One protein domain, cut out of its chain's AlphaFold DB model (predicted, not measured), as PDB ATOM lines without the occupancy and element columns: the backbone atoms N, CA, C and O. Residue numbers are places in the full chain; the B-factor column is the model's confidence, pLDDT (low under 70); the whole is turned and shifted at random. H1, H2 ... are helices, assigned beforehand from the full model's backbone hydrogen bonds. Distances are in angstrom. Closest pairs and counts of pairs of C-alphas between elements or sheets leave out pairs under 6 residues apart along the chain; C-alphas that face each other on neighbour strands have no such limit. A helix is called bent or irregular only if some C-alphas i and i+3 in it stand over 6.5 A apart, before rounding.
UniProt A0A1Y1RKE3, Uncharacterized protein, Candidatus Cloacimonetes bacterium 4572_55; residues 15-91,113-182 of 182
ATOM      1  N   LYS A  15     -47.512  29.214 -37.760       85.94
ATOM      2  CA  LYS A  15     -47.346  29.094 -36.301       85.94
ATOM      3  C   LYS A  15     -47.566  27.657 -35.844       85.94
ATOM      4  O   LYS A  15     -46.752  27.140 -35.090       85.94
ATOM      5  N   PHE A  16     -48.611  27.003 -36.343       91.44
ATOM      6  CA  PHE A  16     -48.885  25.611 -36.004       91.44
ATOM      7  C   PHE A  16     -47.718  24.690 -36.399       91.44
ATOM      8  O   PHE A  16     -47.216  23.944 -35.561       91.44
ATOM      9  N   ILE A  17     -47.216  24.812 -37.636       91.69
ATOM     10  CA  ILE A  17     -46.054  24.043 -38.113       91.69
ATOM     11  C   ILE A  17     -44.799  24.380 -37.288       91.69
ATOM     12  O   ILE A  17     -44.062  23.479 -36.891       91.69
ATOM     13  N   MET A  18     -44.569  25.655 -36.965       92.69
ATOM     14  CA  MET A  18     -43.460  26.070 -36.098       92.69
ATOM     15  C   MET A  18     -43.521  25.386 -34.723       92.69
ATOM     16  O   MET A  18     -42.512  24.880 -34.242       92.69
ATOM     17  N   GLY A  19     -44.703  25.343 -34.098       87.94
ATOM     18  CA  GLY A  19     -44.898  24.692 -32.802       87.94
ATOM     19  C   GLY A  19     -44.702  23.177 -32.865       87.94
ATOM     20  O   GLY A  19     -44.005  22.619 -32.020       87.94
ATOM     21  N   LEU A  20     -45.252  22.522 -33.889       94.12
ATOM     22  CA  LEU A  20     -45.106  21.077 -34.070       94.12
ATOM     23  C   LEU A  20     -43.636  20.683 -34.267       94.12
ATOM     24  O   LEU A  20     -43.123  19.832 -33.547       94.12
ATOM     25  N   THR A  21     -42.943  21.354 -35.189       93.50
ATOM     26  CA  THR A  21     -41.524  21.079 -35.464       93.50
ATOM     27  C   THR A  21     -40.637  21.350 -34.248       93.50
ATOM     28  O   THR A  21     -39.730  20.568 -33.976       93.50
ATOM     29  N   ALA A  22     -40.928  22.399 -33.468       89.50
ATOM     30  CA  ALA A  22     -40.224  22.693 -32.221       89.50
ATOM     31  C   ALA A  22     -40.369  21.565 -31.186       89.50
ATOM     32  O   ALA A  22     -39.372  21.142 -30.606       89.50
ATOM     33  N   LEU A  23     -41.584  21.047 -30.967       93.12
ATOM     34  CA  LEU A  23     -41.801  19.949 -30.015       93.12
ATOM     35  C   LEU A  23     -41.151  18.645 -30.481       93.12
ATOM     36  O   LEU A  23     -40.565  17.942 -29.660       93.12
ATOM     37  N   SER A  24     -41.204  18.340 -31.780       94.75
ATOM     38  CA  SER A  24     -40.526  17.168 -32.341       94.75
ATOM     39  C   SER A  24     -39.010  17.233 -32.133       94.75
ATOM     40  O   SER A  24     -38.414  16.250 -31.693       94.75
ATOM     41  N   LEU A  25     -38.389  18.393 -32.370       92.81
ATOM     42  CA  LEU A  25     -36.957  18.593 -32.125       92.81
ATOM     43  C   LEU A  25     -36.613  18.538 -30.629       92.81
ATOM     44  O   LEU A  25     -35.620  17.916 -30.267       92.81
ATOM     45  N   CYS A  26     -37.445  19.107 -29.748       91.81
ATOM     46  CA  CYS A  26     -37.279  18.946 -28.298       91.81
ATOM     47  C   CYS A  26     -37.319  17.467 -27.883       91.81
ATOM     48  O   CYS A  26     -36.488  17.038 -27.088       91.81
ATOM     49  N   GLY A  27     -38.247  16.682 -28.439       93.56
ATOM     50  CA  GLY A  27     -38.330  15.240 -28.192       93.56
ATOM     51  C   GLY A  27     -37.077  14.494 -28.654       93.56
ATOM     52  O   GLY A  27     -36.522  13.701 -27.896       93.56
ATOM     53  N   PHE A  28     -36.582  14.801 -29.856       94.81
ATOM     54  CA  PHE A  28     -35.322  14.243 -30.351       94.81
ATOM     55  C   PHE A  28     -34.149  14.576 -29.422       94.81
ATOM     56  O   PHE A  28     -33.386  13.690 -29.058       94.81
ATOM     57  N   VAL A  29     -34.037  15.832 -28.989       92.12
ATOM     58  CA  VAL A  29     -32.967  16.293 -28.096       92.12
ATOM     59  C   VAL A  29     -32.991  15.564 -26.744       92.12
ATOM     60  O   VAL A  29     -31.927  15.257 -26.208       92.12
ATOM     61  N   VAL A  30     -34.172  15.222 -26.215       95.19
ATOM     62  CA  VAL A  30     -34.300  14.379 -25.012       95.19
ATOM     63  C   VAL A  30     -33.759  12.979 -25.262       95.19
ATOM     64  O   VAL A  30     -32.912  12.516 -24.503       95.19
ATOM     65  N   VAL A  31     -34.218  12.309 -26.324       95.06
ATOM     66  CA  VAL A  31     -33.751  10.955 -26.669       95.06
ATOM     67  C   VAL A  31     -32.242  10.956 -26.917       95.06
ATOM     68  O   VAL A  31     -31.544  10.057 -26.456       95.06
ATOM     69  N   HIS A  32     -31.730  11.995 -27.574       94.00
ATOM     70  CA  HIS A  32     -30.310  12.168 -27.833       94.00
ATOM     71  C   HIS A  32     -29.506  12.349 -26.539       94.00
ATOM     72  O   HIS A  32     -28.486  11.687 -26.366       94.00
ATOM     73  N   LEU A  33     -29.978  13.170 -25.592       94.06
ATOM     74  CA  LEU A  33     -29.324  13.285 -24.287       94.06
ATOM     75  C   LEU A  33     -29.362  11.958 -23.524       94.06
ATOM     76  O   LEU A  33     -28.343  11.565 -22.974       94.06
ATOM     77  N   VAL A  34     -30.501  11.261 -23.497       95.06
ATOM     78  CA  VAL A  34     -30.617   9.955 -22.824       95.06
ATOM     79  C   VAL A  34     -29.622   8.953 -23.408       95.06
ATOM     80  O   VAL A  34     -28.907   8.307 -22.645       95.06
ATOM     81  N   GLY A  35     -29.519   8.877 -24.738       92.62
ATOM     82  CA  GLY A  35     -28.501   8.079 -25.419       92.62
ATOM     83  C   GLY A  35     -27.088   8.479 -25.000       92.62
ATOM     84  O   GLY A  35     -26.295   7.622 -24.629       92.62
ATOM     85  N   ASN A  36     -26.783   9.775 -24.941       91.31
ATOM     86  CA  ASN A  36     -25.466  10.248 -24.514       91.31
ATOM     87  C   ASN A  36     -25.166   9.958 -23.037       91.31
ATOM     88  O   ASN A  36     -24.023   9.677 -22.692       91.31
ATOM     89  N   LEU A  37     -26.168   9.982 -22.155       93.50
ATOM     90  CA  LEU A  37     -25.980   9.662 -20.740       93.50
ATOM     91  C   LEU A  37     -25.618   8.186 -20.512       93.50
ATOM     92  O   LEU A  37     -25.036   7.869 -19.474       93.50
ATOM     93  N   THR A  38     -25.872   7.299 -21.483       92.56
ATOM     94  CA  THR A  38     -25.376   5.913 -21.426       92.56
ATOM     95  C   THR A  38     -23.848   5.828 -21.420       92.56
ATOM     96  O   THR A  38     -23.311   4.820 -20.978       92.56
ATOM     97  N   LEU A  39     -23.138   6.900 -21.801       90.44
ATOM     98  CA  LEU A  39     -21.681   7.018 -21.662       90.44
ATOM     99  C   LEU A  39     -21.212   6.811 -20.216       90.44
ATOM    100  O   LEU A  39     -20.167   6.203 -19.990       90.44
ATOM    101  N   PHE A  40     -22.003   7.300 -19.256       89.88
ATOM    102  CA  PHE A  40     -21.740   7.206 -17.816       89.88
ATOM    103  C   PHE A  40     -22.292   5.928 -17.186       89.88
ATOM    104  O   PHE A  40     -22.074   5.677 -16.001       89.88
ATOM    105  N   ALA A  41     -23.064   5.156 -17.948       84.81
ATOM    106  CA  ALA A  41     -23.726   3.963 -17.468       84.81
ATOM    107  C   ALA A  41     -22.972   2.722 -17.973       84.81
ATOM    108  O   ALA A  41     -22.688   2.570 -19.158       84.81
ATOM    109  N   GLY A  42     -22.667   1.800 -17.061       78.38
ATOM    110  CA  GLY A  42     -21.865   0.612 -17.363       78.38
ATOM    111  C   GLY A  42     -20.364   0.833 -17.166       78.38
ATOM    112  O   GLY A  42     -19.878   1.956 -17.044       78.38
ATOM    113  N   LYS A  43     -19.623  -0.274 -17.081       80.69
ATOM    114  CA  LYS A  43     -18.166  -0.247 -16.929       80.69
ATOM    115  C   LYS A  43     -17.535   0.104 -18.279       80.69
ATOM    116  O   LYS A  43     -17.973  -0.417 -19.300       80.69
ATOM    117  N   ASP A  44     -16.557   1.007 -18.278       82.19
ATOM    118  CA  ASP A  44     -15.785   1.404 -19.467       82.19
ATOM    119  C   ASP A  44     -16.658   1.805 -20.683       82.19
ATOM    120  O   ASP A  44     -16.348   1.489 -21.830       82.19
ATOM    121  N   SER A  45     -17.786   2.484 -20.429       85.75
ATOM    122  CA  SER A  45     -18.742   2.959 -21.449       85.75
ATOM    123  C   SER A  45     -19.374   1.860 -22.327       85.75
ATOM    124  O   SER A  45     -19.830   2.130 -23.439       85.75
ATOM    125  N   GLN A  46     -19.467   0.622 -21.825       91.31
ATOM    126  CA  GLN A  46     -20.060  -0.510 -22.550       91.31
ATOM    127  C   GLN A  46     -21.485  -0.232 -23.066       91.31
ATOM    128  O   GLN A  46     -21.775  -0.529 -24.225       91.31
ATOM    129  N   LEU A  47     -22.364   0.367 -22.252       91.12
ATOM    130  CA  LEU A  47     -23.758   0.612 -22.656       91.12
ATOM    131  C   LEU A  47     -23.864   1.617 -23.804       91.12
ATOM    132  O   LEU A  47     -24.733   1.476 -24.662       91.12
ATOM    133  N   PHE A  48     -22.962   2.596 -23.855       91.62
ATOM    134  CA  PHE A  48     -22.882   3.531 -24.973       91.62
ATOM    135  C   PHE A  48     -22.464   2.829 -26.265       91.62
ATOM    136  O   PHE A  48     -23.070   3.056 -27.310       91.62
ATOM    137  N   ASN A  49     -21.478   1.930 -26.191       92.06
ATOM    138  CA  ASN A  49     -21.030   1.159 -27.350       92.06
ATOM    139  C   ASN A  49     -22.135   0.228 -27.870       92.06
ATOM    140  O   ASN A  49     -22.384   0.179 -29.073       92.06
ATOM    141  N   GLU A  50     -22.843  -0.469 -26.977       93.31
ATOM    142  CA  GLU A  50     -23.986  -1.317 -27.344       93.31
ATOM    143  C   GLU A  50     -25.125  -0.502 -27.969       93.31
ATOM    144  O   GLU A  50     -25.651  -0.874 -29.022       93.31
ATOM    145  N   TYR A  51     -25.467   0.644 -27.371       92.94
ATOM    146  CA  TYR A  51     -26.459   1.570 -27.915       92.94
ATOM    147  C   TYR A  51     -26.066   2.074 -29.313       92.94
ATOM    148  O   TYR A  51     -26.886   2.043 -30.236       92.94
ATOM    149  N   ALA A  52     -24.807   2.474 -29.504       92.94
ATOM    150  CA  ALA A  52     -24.285   2.918 -30.794       92.94
ATOM    151  C   ALA A  52     -24.334   1.798 -31.847       92.94
ATOM    152  O   ALA A  52     -24.791   2.026 -32.970       92.94
ATOM    153  N   HIS A  53     -23.940   0.572 -31.488       93.88
ATOM    154  CA  HIS A  53     -24.043  -0.585 -32.378       93.88
ATOM    155  C   HIS A  53     -25.493  -0.905 -32.755       93.88
ATOM    156  O   HIS A  53     -25.757  -1.228 -33.916       93.88
ATOM    157  N   HIS A  54     -26.435  -0.781 -31.817       94.62
ATOM    158  CA  HIS A  54     -27.853  -0.976 -32.110       94.62
ATOM    159  C   HIS A  54     -28.402   0.089 -33.068       94.62
ATOM    160  O   HIS A  54     -29.140  -0.247 -33.988       94.62
ATOM    161  N   LEU A  55     -28.017   1.357 -32.906       93.25
ATOM    162  CA  LEU A  55     -28.419   2.417 -33.834       93.25
ATOM    163  C   LEU A  55     -27.888   2.170 -35.248       93.25
ATOM    164  O   LEU A  55     -28.637   2.293 -36.217       93.25
ATOM    165  N   ILE A  56     -26.615   1.794 -35.369       93.56
ATOM    166  CA  ILE A  56     -25.980   1.518 -36.665       93.56
ATOM    167  C   ILE A  56     -26.613   0.286 -37.331       93.56
ATOM    168  O   ILE A  56     -26.786   0.267 -38.551       93.56
ATOM    169  N   SER A  57     -27.030  -0.718 -36.553       95.81
ATOM    170  CA  SER A  57     -27.658  -1.931 -37.094       95.81
ATOM    171  C   SER A  57     -29.056  -1.709 -37.682       95.81
ATOM    172  O   SER A  57     -29.537  -2.562 -38.428       95.81
ATOM    173  N   LEU A  58     -29.680  -0.545 -37.450       95.00
ATOM    174  CA  LEU A  58     -30.928  -0.144 -38.114       95.00
ATOM    175  C   LEU A  58     -30.756   0.083 -39.630       95.00
ATOM    176  O   LEU A  58     -31.748   0.112 -40.366       95.00
ATOM    177  N   GLY A  59     -29.519   0.252 -40.112       95.38
ATOM    178  CA  GLY A  59     -29.198   0.366 -41.535       95.38
ATOM    179  C   GLY A  59     -29.966   1.497 -42.226       95.38
ATOM    180  O   GLY A  59     -29.854   2.661 -41.853       95.38
ATOM    181  N   VAL A  60     -30.780   1.157 -43.232       95.75
ATOM    182  CA  VAL A  60     -31.574   2.129 -44.012       95.75
ATOM    183  C   VAL A  60     -32.466   2.998 -43.124       95.75
ATOM    184  O   VAL A  60     -32.638   4.183 -43.404       95.75
ATOM    185  N   LEU A  61     -33.005   2.445 -42.035       95.81
ATOM    186  CA  LEU A  61     -33.870   3.203 -41.135       95.81
ATOM    187  C   LEU A  61     -33.113   4.342 -40.433       95.81
ATOM    188  O   LEU A  61     -33.690   5.412 -40.246       95.81
ATOM    189  N   LEU A  62     -31.826   4.152 -40.108       93.81
ATOM    190  CA  LEU A  62     -30.988   5.207 -39.534       93.81
ATOM    191  C   LEU A  62     -30.817   6.368 -40.522       93.81
ATOM    192  O   LEU A  62     -31.042   7.516 -40.151       93.81
ATOM    193  N   TYR A  63     -30.515   6.071 -41.790       95.12
ATOM    194  CA  TYR A  63     -30.385   7.096 -42.832       95.12
ATOM    195  C   TYR A  63     -31.694   7.856 -43.070       95.12
ATOM    196  O   TYR A  63     -31.690   9.077 -43.218       95.12
ATOM    197  N   VAL A  64     -32.832   7.154 -43.075       96.62
ATOM    198  CA  VAL A  64     -34.152   7.793 -43.191       96.62
ATOM    199  C   VAL A  64     -34.423   8.707 -41.994       96.62
ATOM    200  O   VAL A  64     -34.910   9.823 -42.182       96.62
ATOM    201  N   ALA A  65     -34.088   8.270 -40.776       93.94
ATOM    202  CA  ALA A  65     -34.234   9.084 -39.574       93.94
ATOM    203  C   ALA A  65     -33.326  10.327 -39.606       93.94
ATOM    204  O   ALA A  65     -33.798  11.422 -39.303       93.94
ATOM    205  N   GLU A  66     -32.066  10.188 -40.024       94.12
ATOM    206  CA  GLU A  66     -31.104  11.290 -40.148       94.12
ATOM    207  C   GLU A  66     -31.569  12.341 -41.164       94.12
ATOM    208  O   GLU A  66     -31.683  13.524 -40.829       94.12
ATOM    209  N   VAL A  67     -31.918  11.916 -42.382       97.00
ATOM    210  CA  VAL A  67     -32.439  12.816 -43.423       97.00
ATOM    211  C   VAL A  67     -33.753  13.456 -42.971       97.00
ATOM    212  O   VAL A  67     -33.955  14.658 -43.156       97.00
ATOM    213  N   GLY A  68     -34.637  12.688 -42.329       96.38
ATOM    214  CA  GLY A  68     -35.891  13.194 -41.775       96.38
ATOM    215  C   GLY A  68     -35.675  14.278 -40.716       96.38
ATOM    216  O   GLY A  68     -36.326  15.324 -40.764       96.38
ATOM    217  N   LEU A  69     -34.731  14.072 -39.796       95.56
ATOM    218  CA  LEU A  69     -34.356  15.050 -38.773       95.56
ATOM    219  C   LEU A  69     -33.701  16.293 -39.379       95.56
ATOM    220  O   LEU A  69     -34.038  17.409 -38.979       95.56
ATOM    221  N   ALA A  70     -32.825  16.130 -40.373       94.00
ATOM    222  CA  ALA A  70     -32.207  17.248 -41.083       94.00
ATOM    223  C   ALA A  70     -33.259  18.115 -41.794       94.00
ATOM    224  O   ALA A  70     -33.240  19.344 -41.681       94.00
ATOM    225  N   LEU A  71     -34.231  17.487 -42.464       96.62
ATOM    226  CA  LEU A  71     -35.359  18.186 -43.084       96.62
ATOM    227  C   LEU A  71     -36.242  18.880 -42.041       96.62
ATOM    228  O   LEU A  71     -36.612  20.040 -42.230       96.62
ATOM    229  N   LEU A  72     -36.552  18.209 -40.929       95.75
ATOM    230  CA  LEU A  72     -37.328  18.784 -39.829       95.75
ATOM    231  C   LEU A  72     -36.648  20.037 -39.257       95.75
ATOM    232  O   LEU A  72     -37.301  21.064 -39.055       95.75
ATOM    233  N   PHE A  73     -35.336  19.964 -39.039       93.25
ATOM    234  CA  PHE A  73     -34.521  21.077 -38.563       93.25
ATOM    235  C   PHE A  73     -34.489  22.234 -39.568       93.25
ATOM    236  O   PHE A  73     -34.689  23.392 -39.191       93.25
ATOM    237  N   LEU A  74     -34.332  21.932 -40.859       94.50
ATOM    238  CA  LEU A  74     -34.363  22.938 -41.918       94.50
ATOM    239  C   LEU A  74     -35.720  23.655 -41.974       94.50
ATOM    240  O   LEU A  74     -35.767  24.886 -42.003       94.50
ATOM    241  N   VAL A  75     -36.826  22.906 -41.933       93.38
ATOM    242  CA  VAL A  75     -38.185  23.470 -41.910       93.38
ATOM    243  C   VAL A  75     -38.381  24.366 -40.687       93.38
ATOM    244  O   VAL A  75     -38.904  25.476 -40.820       93.38
ATOM    245  N   HIS A  76     -37.926  23.926 -39.511       92.44
ATOM    246  CA  HIS A  76     -37.994  24.704 -38.275       92.44
ATOM    247  C   HIS A  76     -37.256  26.048 -38.398       92.44
ATOM    248  O   HIS A  76     -37.819  27.098 -38.073       92.44
ATOM    249  N   ILE A  77     -36.030  26.042 -38.935       90.75
ATOM    250  CA  ILE A  77     -35.238  27.261 -39.158       90.75
ATOM    251  C   ILE A  77     -35.925  28.184 -40.166       90.75
ATOM    252  O   ILE A  77     -36.113  29.369 -39.885       90.75
ATOM    253  N   VAL A  78     -36.319  27.663 -41.330       92.44
ATOM    254  CA  VAL A  78     -36.903  28.469 -42.413       92.44
ATOM    255  C   VAL A  78     -38.193  29.144 -41.951       92.44
ATOM    256  O   VAL A  78     -38.372  30.351 -42.148       92.44
ATOM    257  N   ILE A  79     -39.078  28.403 -41.281       89.88
ATOM    258  CA  ILE A  79     -40.324  28.966 -40.757       89.88
ATOM    259  C   ILE A  79     -40.032  29.961 -39.632       89.88
ATOM    260  O   ILE A  79     -40.595  31.061 -39.651       89.88
ATOM    261  N   GLY A  80     -39.122  29.638 -38.710       85.62
ATOM    262  CA  GLY A  80     -38.709  30.535 -37.631       85.62
ATOM    263  C   GLY A  80     -38.185  31.877 -38.148       85.62
ATOM    264  O   GLY A  80     -38.657  32.935 -37.716       85.62
ATOM    265  N   ILE A  81     -37.292  31.847 -39.142       86.50
ATOM    266  CA  ILE A  81     -36.772  33.041 -39.823       86.50
ATOM    267  C   ILE A  81     -37.906  33.794 -40.520       86.50
ATOM    268  O   ILE A  81     -38.005  35.012 -40.366       86.50
ATOM    269  N   SER A  82     -38.796  33.100 -41.235       86.81
ATOM    270  CA  SER A  82     -39.912  33.745 -41.938       86.81
ATOM    271  C   SER A  82     -40.824  34.527 -40.981       86.81
ATOM    272  O   SER A  82     -41.208  35.661 -41.275       86.81
ATOM    273  N   ILE A  83     -41.119  33.966 -39.802       84.69
ATOM    274  CA  ILE A  83     -41.942  34.606 -38.770       84.69
ATOM    275  C   ILE A  83     -41.179  35.767 -38.124       84.69
ATOM    276  O   ILE A  83     -41.764  36.822 -37.867       84.69
ATOM    277  N   TRP A  84     -39.884  35.593 -37.859       82.50
ATOM    278  CA  TRP A  84     -39.045  36.648 -37.293       82.50
ATOM    279  C   TRP A  84     -38.944  37.856 -38.229       82.50
ATOM    280  O   TRP A  84     -39.158  38.985 -37.784       82.50
ATOM    281  N   LEU A  85     -38.720  37.629 -39.527       83.69
ATOM    282  CA  LEU A  85     -38.691  38.682 -40.544       83.69
ATOM    283  C   LEU A  85     -40.037  39.410 -40.641       83.69
ATOM    284  O   LEU A  85     -40.056  40.640 -40.619       83.69
ATOM    285  N   GLN A  86     -41.161  38.681 -40.645       80.81
ATOM    286  CA  GLN A  86     -42.504  39.280 -40.640       80.81
ATOM    287  C   GLN A  86     -42.740  40.157 -39.397       80.81
ATOM    288  O   GLN A  86     -43.252  41.270 -39.508       80.81
ATOM    289  N   LYS A  87     -42.323  39.699 -38.207       74.25
ATOM    290  CA  LYS A  87     -42.431  40.488 -36.966       74.25
ATOM    291  C   LYS A  87     -41.516  41.714 -36.962       74.25
ATOM    292  O   LYS A  87     -41.890  42.733 -36.385       74.25
ATOM    293  N   ARG A  88     -40.330  41.620 -37.572       75.50
ATOM    294  CA  ARG A  88     -39.367  42.726 -37.669       75.50
ATOM    295  C   ARG A  88     -39.851  43.809 -38.635       75.50
ATOM    296  O   ARG A  88     -39.762  44.981 -38.299       75.50
ATOM    297  N   GLN A  89     -40.425  43.426 -39.776       76.38
ATOM    298  CA  GLN A  89     -41.046  44.365 -40.721       76.38
ATOM    299  C   GLN A  89     -42.274  45.072 -40.120       76.38
ATOM    300  O   GLN A  89     -42.543  46.221 -40.447       76.38
ATOM    301  N   ALA A  90     -42.977  44.420 -39.187       70.62
ATOM    302  CA  ALA A  90     -44.132  44.985 -38.490       70.62
ATOM    303  C   ALA A  90     -43.787  45.897 -37.286       70.62
ATOM    304  O   ALA A  90     -44.699  46.387 -36.620       70.62
ATOM    305  N   ARG A  91     -42.501  46.122 -36.963       61.44
ATOM    306  CA  ARG A  91     -42.060  46.960 -35.826       61.44
ATOM    307  C   ARG A  91     -41.051  48.042 -36.261       61.44
ATOM    308  O   ARG A  91     -39.859  47.749 -36.326       61.44
ATOM    309  N   ASN A 113      -2.785  27.932 -21.340       52.06
ATOM    310  CA  ASN A 113      -3.849  26.929 -21.523       52.06
ATOM    311  C   ASN A 113      -5.131  27.534 -22.137       52.06
ATOM    312  O   ASN A 113      -6.180  26.891 -22.139       52.06
ATOM    313  N   MET A 114      -5.044  28.754 -22.686       55.09
ATOM    314  CA  MET A 114      -6.170  29.577 -23.162       55.09
ATOM    315  C   MET A 114      -7.027  28.922 -24.247       55.09
ATOM    316  O   MET A 114      -8.211  29.219 -24.355       55.09
ATOM    317  N   ILE A 115      -6.451  28.017 -25.041       61.69
ATOM    318  CA  ILE A 115      -7.202  27.269 -26.055       61.69
ATOM    319  C   ILE A 115      -8.174  26.301 -25.367       61.69
ATOM    320  O   ILE A 115      -9.361  26.297 -25.680       61.69
ATOM    321  N   TRP A 116      -7.704  25.541 -24.376       60.12
ATOM    322  CA  TRP A 116      -8.519  24.561 -23.655       60.12
ATOM    323  C   TRP A 116      -9.528  25.229 -22.718       60.12
ATOM    324  O   TRP A 116     -10.709  24.887 -22.733       60.12
ATOM    325  N   THR A 117      -9.104  26.244 -21.961       59.56
ATOM    326  CA  THR A 117     -10.017  26.999 -21.086       59.56
ATOM    327  C   THR A 117     -11.003  27.853 -21.889       59.56
ATOM    328  O   THR A 117     -12.171  27.957 -21.516       59.56
ATOM    329  N   GLY A 118     -10.586  28.393 -23.037       60.75
ATOM    330  CA  GLY A 118     -11.449  29.119 -23.971       60.75
ATOM    331  C   GLY A 118     -12.516  28.233 -24.616       60.75
ATOM    332  O   GLY A 118     -13.673  28.646 -24.699       60.75
ATOM    333  N   LEU A 119     -12.174  26.998 -25.001       71.06
ATOM    334  CA  LEU A 119     -13.144  26.023 -25.516       71.06
ATOM    335  C   LEU A 119     -14.223  25.678 -24.480       71.06
ATOM    336  O   LEU A 119     -15.401  25.588 -24.833       71.06
ATOM    337  N   ILE A 120     -13.857  25.558 -23.200       68.25
ATOM    338  CA  ILE A 120     -14.815  25.320 -22.108       68.25
ATOM    339  C   ILE A 120     -15.758  26.518 -21.939       68.25
ATOM    340  O   ILE A 120     -16.974  26.337 -21.872       68.25
ATOM    341  N   VAL A 121     -15.231  27.746 -21.928       69.31
ATOM    342  CA  VAL A 121     -16.051  28.966 -21.799       69.31
ATOM    343  C   VAL A 121     -17.003  29.131 -22.988       69.31
ATOM    344  O   VAL A 121     -18.177  29.448 -22.791       69.31
ATOM    345  N   ILE A 122     -16.540  28.864 -24.213       76.94
ATOM    346  CA  ILE A 122     -17.394  28.876 -25.408       76.94
ATOM    347  C   ILE A 122     -18.476  27.801 -25.303       76.94
ATOM    348  O   ILE A 122     -19.642  28.087 -25.567       76.94
ATOM    349  N   THR A 123     -18.124  26.591 -24.863       75.00
ATOM    350  CA  THR A 123     -19.090  25.499 -24.672       75.00
ATOM    351  C   THR A 123     -20.165  25.891 -23.660       75.00
ATOM    352  O   THR A 123     -21.353  25.749 -23.940       75.00
ATOM    353  N   LEU A 124     -19.777  26.472 -22.521       75.81
ATOM    354  CA  LEU A 124     -20.708  26.990 -21.515       75.81
ATOM    355  C   LEU A 124     -21.625  28.080 -22.086       75.81
ATOM    356  O   LEU A 124     -22.840  28.024 -21.896       75.81
ATOM    357  N   ALA A 125     -21.071  29.046 -22.822       75.88
ATOM    358  CA  ALA A 125     -21.847  30.115 -23.444       75.88
ATOM    359  C   ALA A 125     -22.856  29.571 -24.471       75.88
ATOM    360  O   ALA A 125     -24.024  29.968 -24.461       75.88
ATOM    361  N   VAL A 126     -22.436  28.621 -25.314       83.38
ATOM    362  CA  VAL A 126     -23.311  27.937 -26.278       83.38
ATOM    363  C   VAL A 126     -24.427  27.187 -25.554       83.38
ATOM    364  O   VAL A 126     -25.586  27.323 -25.943       83.38
ATOM    365  N   MET A 127     -24.123  26.465 -24.471       83.12
ATOM    366  CA  MET A 127     -25.134  25.736 -23.695       83.12
ATOM    367  C   MET A 127     -26.135  26.670 -23.013       83.12
ATOM    368  O   MET A 127     -27.326  26.361 -22.971       83.12
ATOM    369  N   ILE A 128     -25.703  27.843 -22.544       79.69
ATOM    370  CA  ILE A 128     -26.604  28.862 -21.987       79.69
ATOM    371  C   ILE A 128     -27.544  29.401 -23.070       79.69
ATOM    372  O   ILE A 128     -28.760  29.451 -22.867       79.69
ATOM    373  N   VAL A 129     -27.006  29.773 -24.235       84.25
ATOM    374  CA  VAL A 129     -27.812  30.257 -25.370       84.25
ATOM    375  C   VAL A 129     -28.793  29.180 -25.834       84.25
ATOM    376  O   VAL A 129     -29.968  29.478 -26.061       84.25
ATOM    377  N   LEU A 130     -28.346  27.927 -25.911       83.88
ATOM    378  CA  LEU A 130     -29.192  26.793 -26.261       83.88
ATOM    379  C   LEU A 130     -30.276  26.555 -25.203       83.88
ATOM    380  O   LEU A 130     -31.430  26.346 -25.561       83.88
ATOM    381  N   GLY A 131     -29.953  26.668 -23.914       80.50
ATOM    382  CA  GLY A 131     -30.924  26.594 -22.823       80.50
ATOM    383  C   GLY A 131     -32.000  27.678 -22.934       80.50
ATOM    384  O   GLY A 131     -33.196  27.386 -22.857       80.50
ATOM    385  N   PHE A 132     -31.612  28.927 -23.212       85.00
ATOM    386  CA  PHE A 132     -32.573  29.997 -23.493       85.00
ATOM    387  C   PHE A 132     -33.432  29.696 -24.723       85.00
ATOM    388  O   PHE A 132     -34.647  29.912 -24.684       85.00
ATOM    389  N   HIS A 133     -32.825  29.174 -25.791       86.44
ATOM    390  CA  HIS A 133     -33.533  28.784 -27.004       86.44
ATOM    391  C   HIS A 133     -34.541  27.658 -26.741       86.44
ATOM    392  O   HIS A 133     -35.692  27.789 -27.146       86.44
ATOM    393  N   LEU A 134     -34.157  26.606 -26.011       84.38
ATOM    394  CA  LEU A 134     -35.026  25.481 -25.654       84.38
ATOM    395  C   LEU A 134     -36.182  25.927 -24.766       84.38
ATOM    396  O   LEU A 134     -37.331  25.601 -25.057       84.38
ATOM    397  N   ARG A 135     -35.916  26.736 -23.735       87.81
ATOM    398  CA  ARG A 135     -36.967  27.314 -22.885       87.81
ATOM    399  C   ARG A 135     -37.969  28.110 -23.721       87.81
ATOM    400  O   ARG A 135     -39.178  27.916 -23.592       87.81
ATOM    401  N   HIS A 136     -37.470  29.030 -24.550       85.81
ATOM    402  CA  HIS A 136     -38.309  29.881 -25.390       85.81
ATOM    403  C   HIS A 136     -39.080  29.058 -26.428       85.81
ATOM    404  O   HIS A 136     -40.281  29.261 -26.595       85.81
ATOM    405  N   GLY A 137     -38.408  28.131 -27.109       80.94
ATOM    406  CA  GLY A 137     -38.977  27.259 -28.131       80.94
ATOM    407  C   GLY A 137     -40.060  26.348 -27.569       80.94
ATOM    408  O   GLY A 137     -41.157  26.318 -28.119       80.94
ATOM    409  N   PHE A 138     -39.799  25.700 -26.431       85.50
ATOM    410  CA  PHE A 138     -40.767  24.861 -25.728       85.50
ATOM    411  C   PHE A 138     -42.017  25.666 -25.376       85.50
ATOM    412  O   PHE A 138     -43.099  25.360 -25.864       85.50
ATOM    413  N   TRP A 139     -41.870  26.765 -24.630       84.06
ATOM    414  CA  TRP A 139     -42.987  27.643 -24.267       84.06
ATOM    415  C   TRP A 139     -43.761  28.165 -25.492       84.06
ATOM    416  O   TRP A 139     -44.990  28.065 -25.564       84.06
ATOM    417  N   SER A 140     -43.044  28.698 -26.485       85.44
ATOM    418  CA  SER A 140     -43.650  29.277 -27.685       85.44
ATOM    419  C   SER A 140     -44.356  28.230 -28.549       85.44
ATOM    420  O   SER A 140     -45.266  28.598 -29.301       85.44
ATOM    421  N   ALA A 141     -43.971  26.956 -28.469       86.12
ATOM    422  CA  ALA A 141     -44.636  25.880 -29.187       86.12
ATOM    423  C   ALA A 141     -46.051  25.635 -28.651       86.12
ATOM    424  O   ALA A 141     -46.998  25.646 -29.436       86.12
ATOM    425  N   PHE A 142     -46.225  25.539 -27.328       87.00
ATOM    426  CA  PHE A 142     -47.556  25.407 -26.714       87.00
ATOM    427  C   PHE A 142     -48.453  26.605 -27.038       87.00
ATOM    428  O   PHE A 142     -49.634  26.434 -27.344       87.00
ATOM    429  N   GLN A 143     -47.886  27.816 -27.063       86.50
ATOM    430  CA  GLN A 143     -48.619  29.000 -27.510       86.50
ATOM    431  C   GLN A 143     -49.053  28.885 -28.980       86.50
ATOM    432  O   GLN A 143     -50.179  29.233 -29.330       86.50
ATOM    433  N   SER A 144     -48.171  28.391 -29.848       85.31
ATOM    434  CA  SER A 144     -48.438  28.285 -31.286       85.31
ATOM    435  C   SER A 144     -49.436  27.179 -31.642       85.31
ATOM    436  O   SER A 144     -50.099  27.277 -32.672       85.31
ATOM    437  N   LEU A 145     -49.585  26.176 -30.773       89.00
ATOM    438  CA  LEU A 145     -50.605  25.125 -30.863       89.00
ATOM    439  C   LEU A 145     -51.956  25.531 -30.244       89.00
ATOM    440  O   LEU A 145     -52.886  24.733 -30.235       89.00
ATOM    441  N   GLY A 146     -52.081  26.762 -29.735       86.81
ATOM    442  CA  GLY A 146     -53.336  27.278 -29.180       86.81
ATOM    443  C   GLY A 146     -53.609  26.878 -27.727       86.81
ATOM    444  O   GLY A 146     -54.700  27.131 -27.229       86.81
ATOM    445  N   LEU A 147     -52.626  26.320 -27.013       86.19
ATOM    446  CA  LEU A 147     -52.760  25.893 -25.611       86.19
ATOM    447  C   LEU A 147     -52.541  27.040 -24.605       86.19
ATOM    448  O   LEU A 147     -52.320  26.815 -23.414       86.19
ATOM    449  N   GLN A 148     -52.586  28.292 -25.068       86.06
ATOM    450  CA  GLN A 148     -52.405  29.467 -24.225       86.06
ATOM    451  C   GLN A 148     -53.660  29.707 -23.372       86.06
ATOM    452  O   GLN A 148     -54.683  30.164 -23.872       86.06
ATOM    453  N   HIS A 149     -53.566  29.438 -22.068       86.62
ATOM    454  CA  HIS A 149     -54.659  29.665 -21.117       86.62
ATOM    455  C   HIS A 149     -54.140  30.225 -19.779       86.62
ATOM    456  O   HIS A 149     -53.126  29.710 -19.298       86.62
ATOM    457  N   PRO A 150     -54.801  31.208 -19.129       85.06
ATOM    458  CA  PRO A 150     -54.306  31.846 -17.899       85.06
ATOM    459  C   PRO A 150     -53.964  30.874 -16.760       85.06
ATOM    460  O   PRO A 150     -53.013  31.096 -16.022       85.06
ATOM    461  N   ARG A 151     -54.705  29.762 -16.652       87.19
ATOM    462  CA  ARG A 151     -54.517  28.743 -15.604       87.19
ATOM    463  C   ARG A 151     -53.272  27.863 -15.790       87.19
ATOM    464  O   ARG A 151     -52.610  27.545 -14.813       87.19
ATOM    465  N   TYR A 152     -52.964  27.451 -17.022       86.00
ATOM    466  CA  TYR A 152     -51.907  26.462 -17.304       86.00
ATOM    467  C   TYR A 152     -50.636  27.086 -17.894       86.00
ATOM    468  O   TYR A 152     -49.559  26.512 -17.782       86.00
ATOM    469  N   SER A 153     -50.739  28.291 -18.460       87.12
ATOM    470  CA  SER A 153     -49.610  29.081 -18.965       87.12
ATOM    471  C   SER A 153     -48.435  29.200 -17.979       87.12
ATOM    472  O   SER A 153     -47.316  28.857 -18.357       87.12
ATOM    473  N   PRO A 154     -48.626  29.620 -16.712       88.19
ATOM    474  CA  PRO A 154     -47.500  29.723 -15.779       88.19
ATOM    475  C   PRO A 154     -46.844  28.363 -15.489       88.19
ATOM    476  O   PRO A 154     -45.628  28.290 -15.334       88.19
ATOM    477  N   ILE A 155     -47.629  27.280 -15.484       89.81
ATOM    478  CA  ILE A 155     -47.138  25.917 -15.246       89.81
ATOM    479  C   ILE A 155     -46.272  25.448 -16.420       89.81
ATOM    480  O   ILE A 155     -45.149  25.001 -16.210       89.81
ATOM    481  N   ILE A 156     -46.749  25.597 -17.661       88.56
ATOM    482  CA  ILE A 156     -45.988  25.219 -18.866       88.56
ATOM    483  C   ILE A 156     -44.682  26.018 -18.945       88.56
ATOM    484  O   ILE A 156     -43.644  25.475 -19.316       88.56
ATOM    485  N   PHE A 157     -44.707  27.296 -18.563       86.62
ATOM    486  CA  PHE A 157     -43.502  28.118 -18.507       86.62
ATOM    487  C   PHE A 157     -42.500  27.617 -17.456       86.62
ATOM    488  O   PHE A 157     -41.312  27.504 -17.761       86.62
ATOM    489  N   ALA A 158     -42.963  27.275 -16.249       88.62
ATOM    490  CA  ALA A 158     -42.114  26.704 -15.203       88.62
ATOM    491  C   ALA A 158     -41.507  25.357 -15.633       88.62
ATOM    492  O   ALA A 158     -40.299  25.156 -15.497       88.62
ATOM    493  N   ILE A 159     -42.309  24.478 -16.242       90.75
ATOM    494  CA  ILE A 159     -41.835  23.217 -16.834       90.75
ATOM    495  C   ILE A 159     -40.791  23.493 -17.919       90.75
ATOM    496  O   ILE A 159     -39.758  22.837 -17.943       90.75
ATOM    497  N   GLY A 160     -41.011  24.492 -18.777       87.81
ATOM    498  CA  GLY A 160     -40.053  24.882 -19.812       87.81
ATOM    499  C   GLY A 160     -38.706  25.359 -19.256       87.81
ATOM    500  O   GLY A 160     -37.672  25.101 -19.869       87.81
ATOM    501  N   ILE A 161     -38.691  26.020 -18.091       88.00
ATOM    502  CA  ILE A 161     -37.449  26.383 -17.390       88.00
ATOM    503  C   ILE A 161     -36.741  25.131 -16.876       88.00
ATOM    504  O   ILE A 161     -35.558  24.952 -17.157       88.00
ATOM    505  N   LEU A 162     -37.457  24.266 -16.152       92.19
ATOM    506  CA  LEU A 162     -36.892  23.029 -15.608       92.19
ATOM    507  C   LEU A 162     -36.328  22.143 -16.723       92.19
ATOM    508  O   LEU A 162     -35.198  21.674 -16.623       92.19
ATOM    509  N   PHE A 163     -37.086  21.990 -17.809       90.44
ATOM    510  CA  PHE A 163     -36.671  21.288 -19.015       90.44
ATOM    511  C   PHE A 163     -35.366  21.861 -19.574       90.44
ATOM    512  O   PHE A 163     -34.399  21.129 -19.749       90.44
ATOM    513  N   ALA A 164     -35.298  23.175 -19.799       88.88
ATOM    514  CA  ALA A 164     -34.104  23.806 -20.352       88.88
ATOM    515  C   ALA A 164     -32.866  23.659 -19.453       88.88
ATOM    516  O   ALA A 164     -31.778  23.408 -19.969       88.88
ATOM    517  N   ILE A 165     -33.026  23.784 -18.130       90.12
ATOM    518  CA  ILE A 165     -31.931  23.590 -17.167       90.12
ATOM    519  C   ILE A 165     -31.447  22.140 -17.203       90.12
ATOM    520  O   ILE A 165     -30.245  21.911 -17.314       90.12
ATOM    521  N   ALA A 166     -32.366  21.173 -17.152       92.44
ATOM    522  CA  ALA A 166     -32.030  19.753 -17.202       92.44
ATOM    523  C   ALA A 166     -31.280  19.400 -18.493       92.44
ATOM    524  O   ALA A 166     -30.245  18.736 -18.445       92.44
ATOM    525  N   MET A 167     -31.753  19.906 -19.636       92.25
ATOM    526  CA  MET A 167     -31.105  19.677 -20.923       92.25
ATOM    527  C   MET A 167     -29.708  20.300 -20.988       92.25
ATOM    528  O   MET A 167     -28.754  19.619 -21.363       92.25
ATOM    529  N   ALA A 168     -29.568  21.570 -20.597       89.12
ATOM    530  CA  ALA A 168     -28.282  22.258 -20.611       89.12
ATOM    531  C   ALA A 168     -27.269  21.586 -19.672       89.12
ATOM    532  O   ALA A 168     -26.136  21.338 -20.077       89.12
ATOM    533  N   ALA A 169     -27.680  21.237 -18.449       90.50
ATOM    534  CA  ALA A 169     -26.825  20.543 -17.491       90.50
ATOM    535  C   ALA A 169     -26.410  19.152 -17.994       90.50
ATOM    536  O   ALA A 169     -25.234  18.801 -17.910       90.50
ATOM    537  N   GLY A 170     -27.348  18.386 -18.562       91.00
ATOM    538  CA  GLY A 170     -27.075  17.046 -19.079       91.00
ATOM    539  C   GLY A 170     -26.052  17.040 -20.214       91.00
ATOM    540  O   GLY A 170     -25.093  16.271 -20.168       91.00
ATOM    541  N   PHE A 171     -26.202  17.926 -21.204       89.25
ATOM    542  CA  PHE A 171     -25.225  18.031 -22.294       89.25
ATOM    543  C   PHE A 171     -23.883  18.600 -21.839       89.25
ATOM    544  O   PHE A 171     -22.851  18.227 -22.389       89.25
ATOM    545  N   LEU A 172     -23.882  19.483 -20.840       88.19
ATOM    546  CA  LEU A 172     -22.666  20.088 -20.310       88.19
ATOM    547  C   LEU A 172     -21.818  19.099 -19.495       88.19
ATOM    548  O   LEU A 172     -20.594  19.225 -19.459       88.19
ATOM    549  N   VAL A 173     -22.444  18.101 -18.871       89.62
ATOM    550  CA  VAL A 173     -21.740  17.100 -18.059       89.62
ATOM    551  C   VAL A 173     -20.759  16.261 -18.892       89.62
ATOM    552  O   VAL A 173     -19.702  15.894 -18.389       89.62
ATOM    553  N   ILE A 174     -21.060  16.017 -20.174       86.44
ATOM    554  CA  ILE A 174     -20.244  15.209 -21.098       86.44
ATOM    555  C   ILE A 174     -18.848  15.816 -21.326       86.44
ATOM    556  O   ILE A 174     -17.864  15.157 -20.991       86.44
ATOM    557  N   PRO A 175     -18.705  17.050 -21.850       82.75
ATOM    558  CA  PRO A 175     -17.391  17.645 -22.072       82.75
ATOM    559  C   PRO A 175     -16.636  17.915 -20.766       82.75
ATOM    560  O   PRO A 175     -15.414  17.795 -20.753       82.75
ATOM    561  N   ILE A 176     -17.335  18.251 -19.673       85.25
ATOM    562  CA  ILE A 176     -16.694  18.425 -18.359       85.25
ATOM    563  C   ILE A 176     -16.065  17.112 -17.906       85.25
ATOM    564  O   ILE A 176     -14.915  17.109 -17.480       85.25
ATOM    565  N   TRP A 177     -16.801  16.008 -18.008       84.94
ATOM    566  CA  TRP A 177     -16.277  14.701 -17.645       84.94
ATOM    567  C   TRP A 177     -15.064  14.345 -18.499       84.94
ATOM    568  O   TRP A 177     -14.004  14.128 -17.925       84.94
ATOM    569  N   ILE A 178     -15.179  14.418 -19.834       81.12
ATOM    570  CA  ILE A 178     -14.074  14.139 -20.774       81.12
ATOM    571  C   ILE A 178     -12.813  14.926 -20.406       81.12
ATOM    572  O   ILE A 178     -11.732  14.350 -20.349       81.12
ATOM    573  N   PHE A 179     -12.953  16.220 -20.108       79.44
ATOM    574  CA  PHE A 179     -11.836  17.073 -19.704       79.44
ATOM    575  C   PHE A 179     -11.200  16.668 -18.363       79.44
ATOM    576  O   PHE A 179     -10.003  16.844 -18.176       79.44
ATOM    577  N   LEU A 180     -11.981  16.147 -17.412       81.12
ATOM    578  CA  LEU A 180     -11.456  15.683 -16.123       81.12
ATOM    579  C   LEU A 180     -10.722  14.336 -16.224       81.12
ATOM    580  O   LEU A 180      -9.955  14.009 -15.321       81.12
ATOM    581  N   MET A 181     -10.981  13.547 -17.269       74.19
ATOM    582  CA  MET A 181     -10.363  12.228 -17.470       74.19
ATOM    583  C   MET A 181      -9.167  12.252 -18.429       74.19
ATOM    584  O   MET A 181      -8.445  11.258 -18.500       74.19
ATOM    585  N   SER A 182      -9.026  13.323 -19.216       66.81
ATOM    586  CA  SER A 182      -7.923  13.553 -20.157       66.81
ATOM    587  C   SER A 182      -6.681  14.081 -19.455       66.81
ATOM    588  O   SER A 182      -5.576  13.602 -19.788       66.81
TER     589      SER A 182
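AT A GLANCE: This is residues 15 to 91 and 113 to 182 of the 182 residues of an uncharacterized protein of Candidatus Cloacimonetes bacterium 4572_55 (UniProt A0A1Y1RKE3). Three helices, H1, H4 and H5, form a loosely splayed up-and-down bundle in which each runs against the one before it in the chain; H4 and H5 make its long helical hairpin. H1 also makes one side of an open triangle with H2, which folds back from its end, and H3, which crosses H1 near its start. Residues 53 to 68 and 84 to 91 stand free. The printed part has 147 residues with five named helices, H1 to H5 in order, and no named strand; its class is all helix. It is only just loose, close to compact, with a radius of gyration of the C-alphas of 18.1 A and spans of 53 by 42 by 32 A.

HOW THE PARTS SIT: The hub is H1, residues 15 to 40, which touches the four other helices. Its residues 35 to 39 alone touch H2, residues 43 to 57, in a helical hairpin at a steep tilt of 44 degrees; the closest C-alphas, of Thr 38 and Phe 48, are 4.9 A apart. H3, residues 60 to 89, touches H1 with residues 69 to 80 alone, at a steep tilt of 48 degrees, opposite ways; the closest C-alphas are those of Thr 21 and His 76, 5.8 A. H2 and H3 are close but not clearly touching, about perpendicular at 89 degrees. H4, residues 114 to 144, touches H1 with residues 134 to 144 alone, opposite ways at a steep tilt of 43 degrees; the C-alphas of Gly 19 and Ala 141, the closest, are 3.8 A apart. H5, residues 153 to 181, touches H4 at a shallow tilt of 22 degrees, opposite ways, closest at the C-alphas of Gly 131 and Ala 164, 4.9 A. H5 touches H1 with residues 167 to 174 alone, the same way at 36 degrees, only just steep; the closest C-alphas, of Leu 33 and Phe 171, are 6.6 A apart. H3 is apart from H4 and H5. Every O i to N i+4 pair is within hydrogen-bond range in H3 and H4, against 20 of 22 in H1, 9 of 11 in H2 and 23 of 25 in H5.

IN THESE COORDINATES: H1 begins at C-alpha 15 (-47.346, 29.094, -36.301) and is 38.4 A long. H2 is irregular: C-alphas 44 and 47 are 8.6 A apart. H3 is 43.4 A long, H4 43.1 A, and H5 42.7 A, ending at C-alpha 181 (-10.363, 12.228, -17.470).

THE WHOLE: The C-alphas farthest apart, of Lys 43 and Ala 90, are 56.4 A apart. Residues 92 to 112 are not printed; C-alphas 91 and 113 are 45.5 A apart across this cut. Of the links printed whole, H1 to H2 and H2 to H3 are tight and H4 to H5 is short. The mean pLDDT of the printed part is 86.5; residues 91, 113 to 118, 120 to 121 and 182 are under 70.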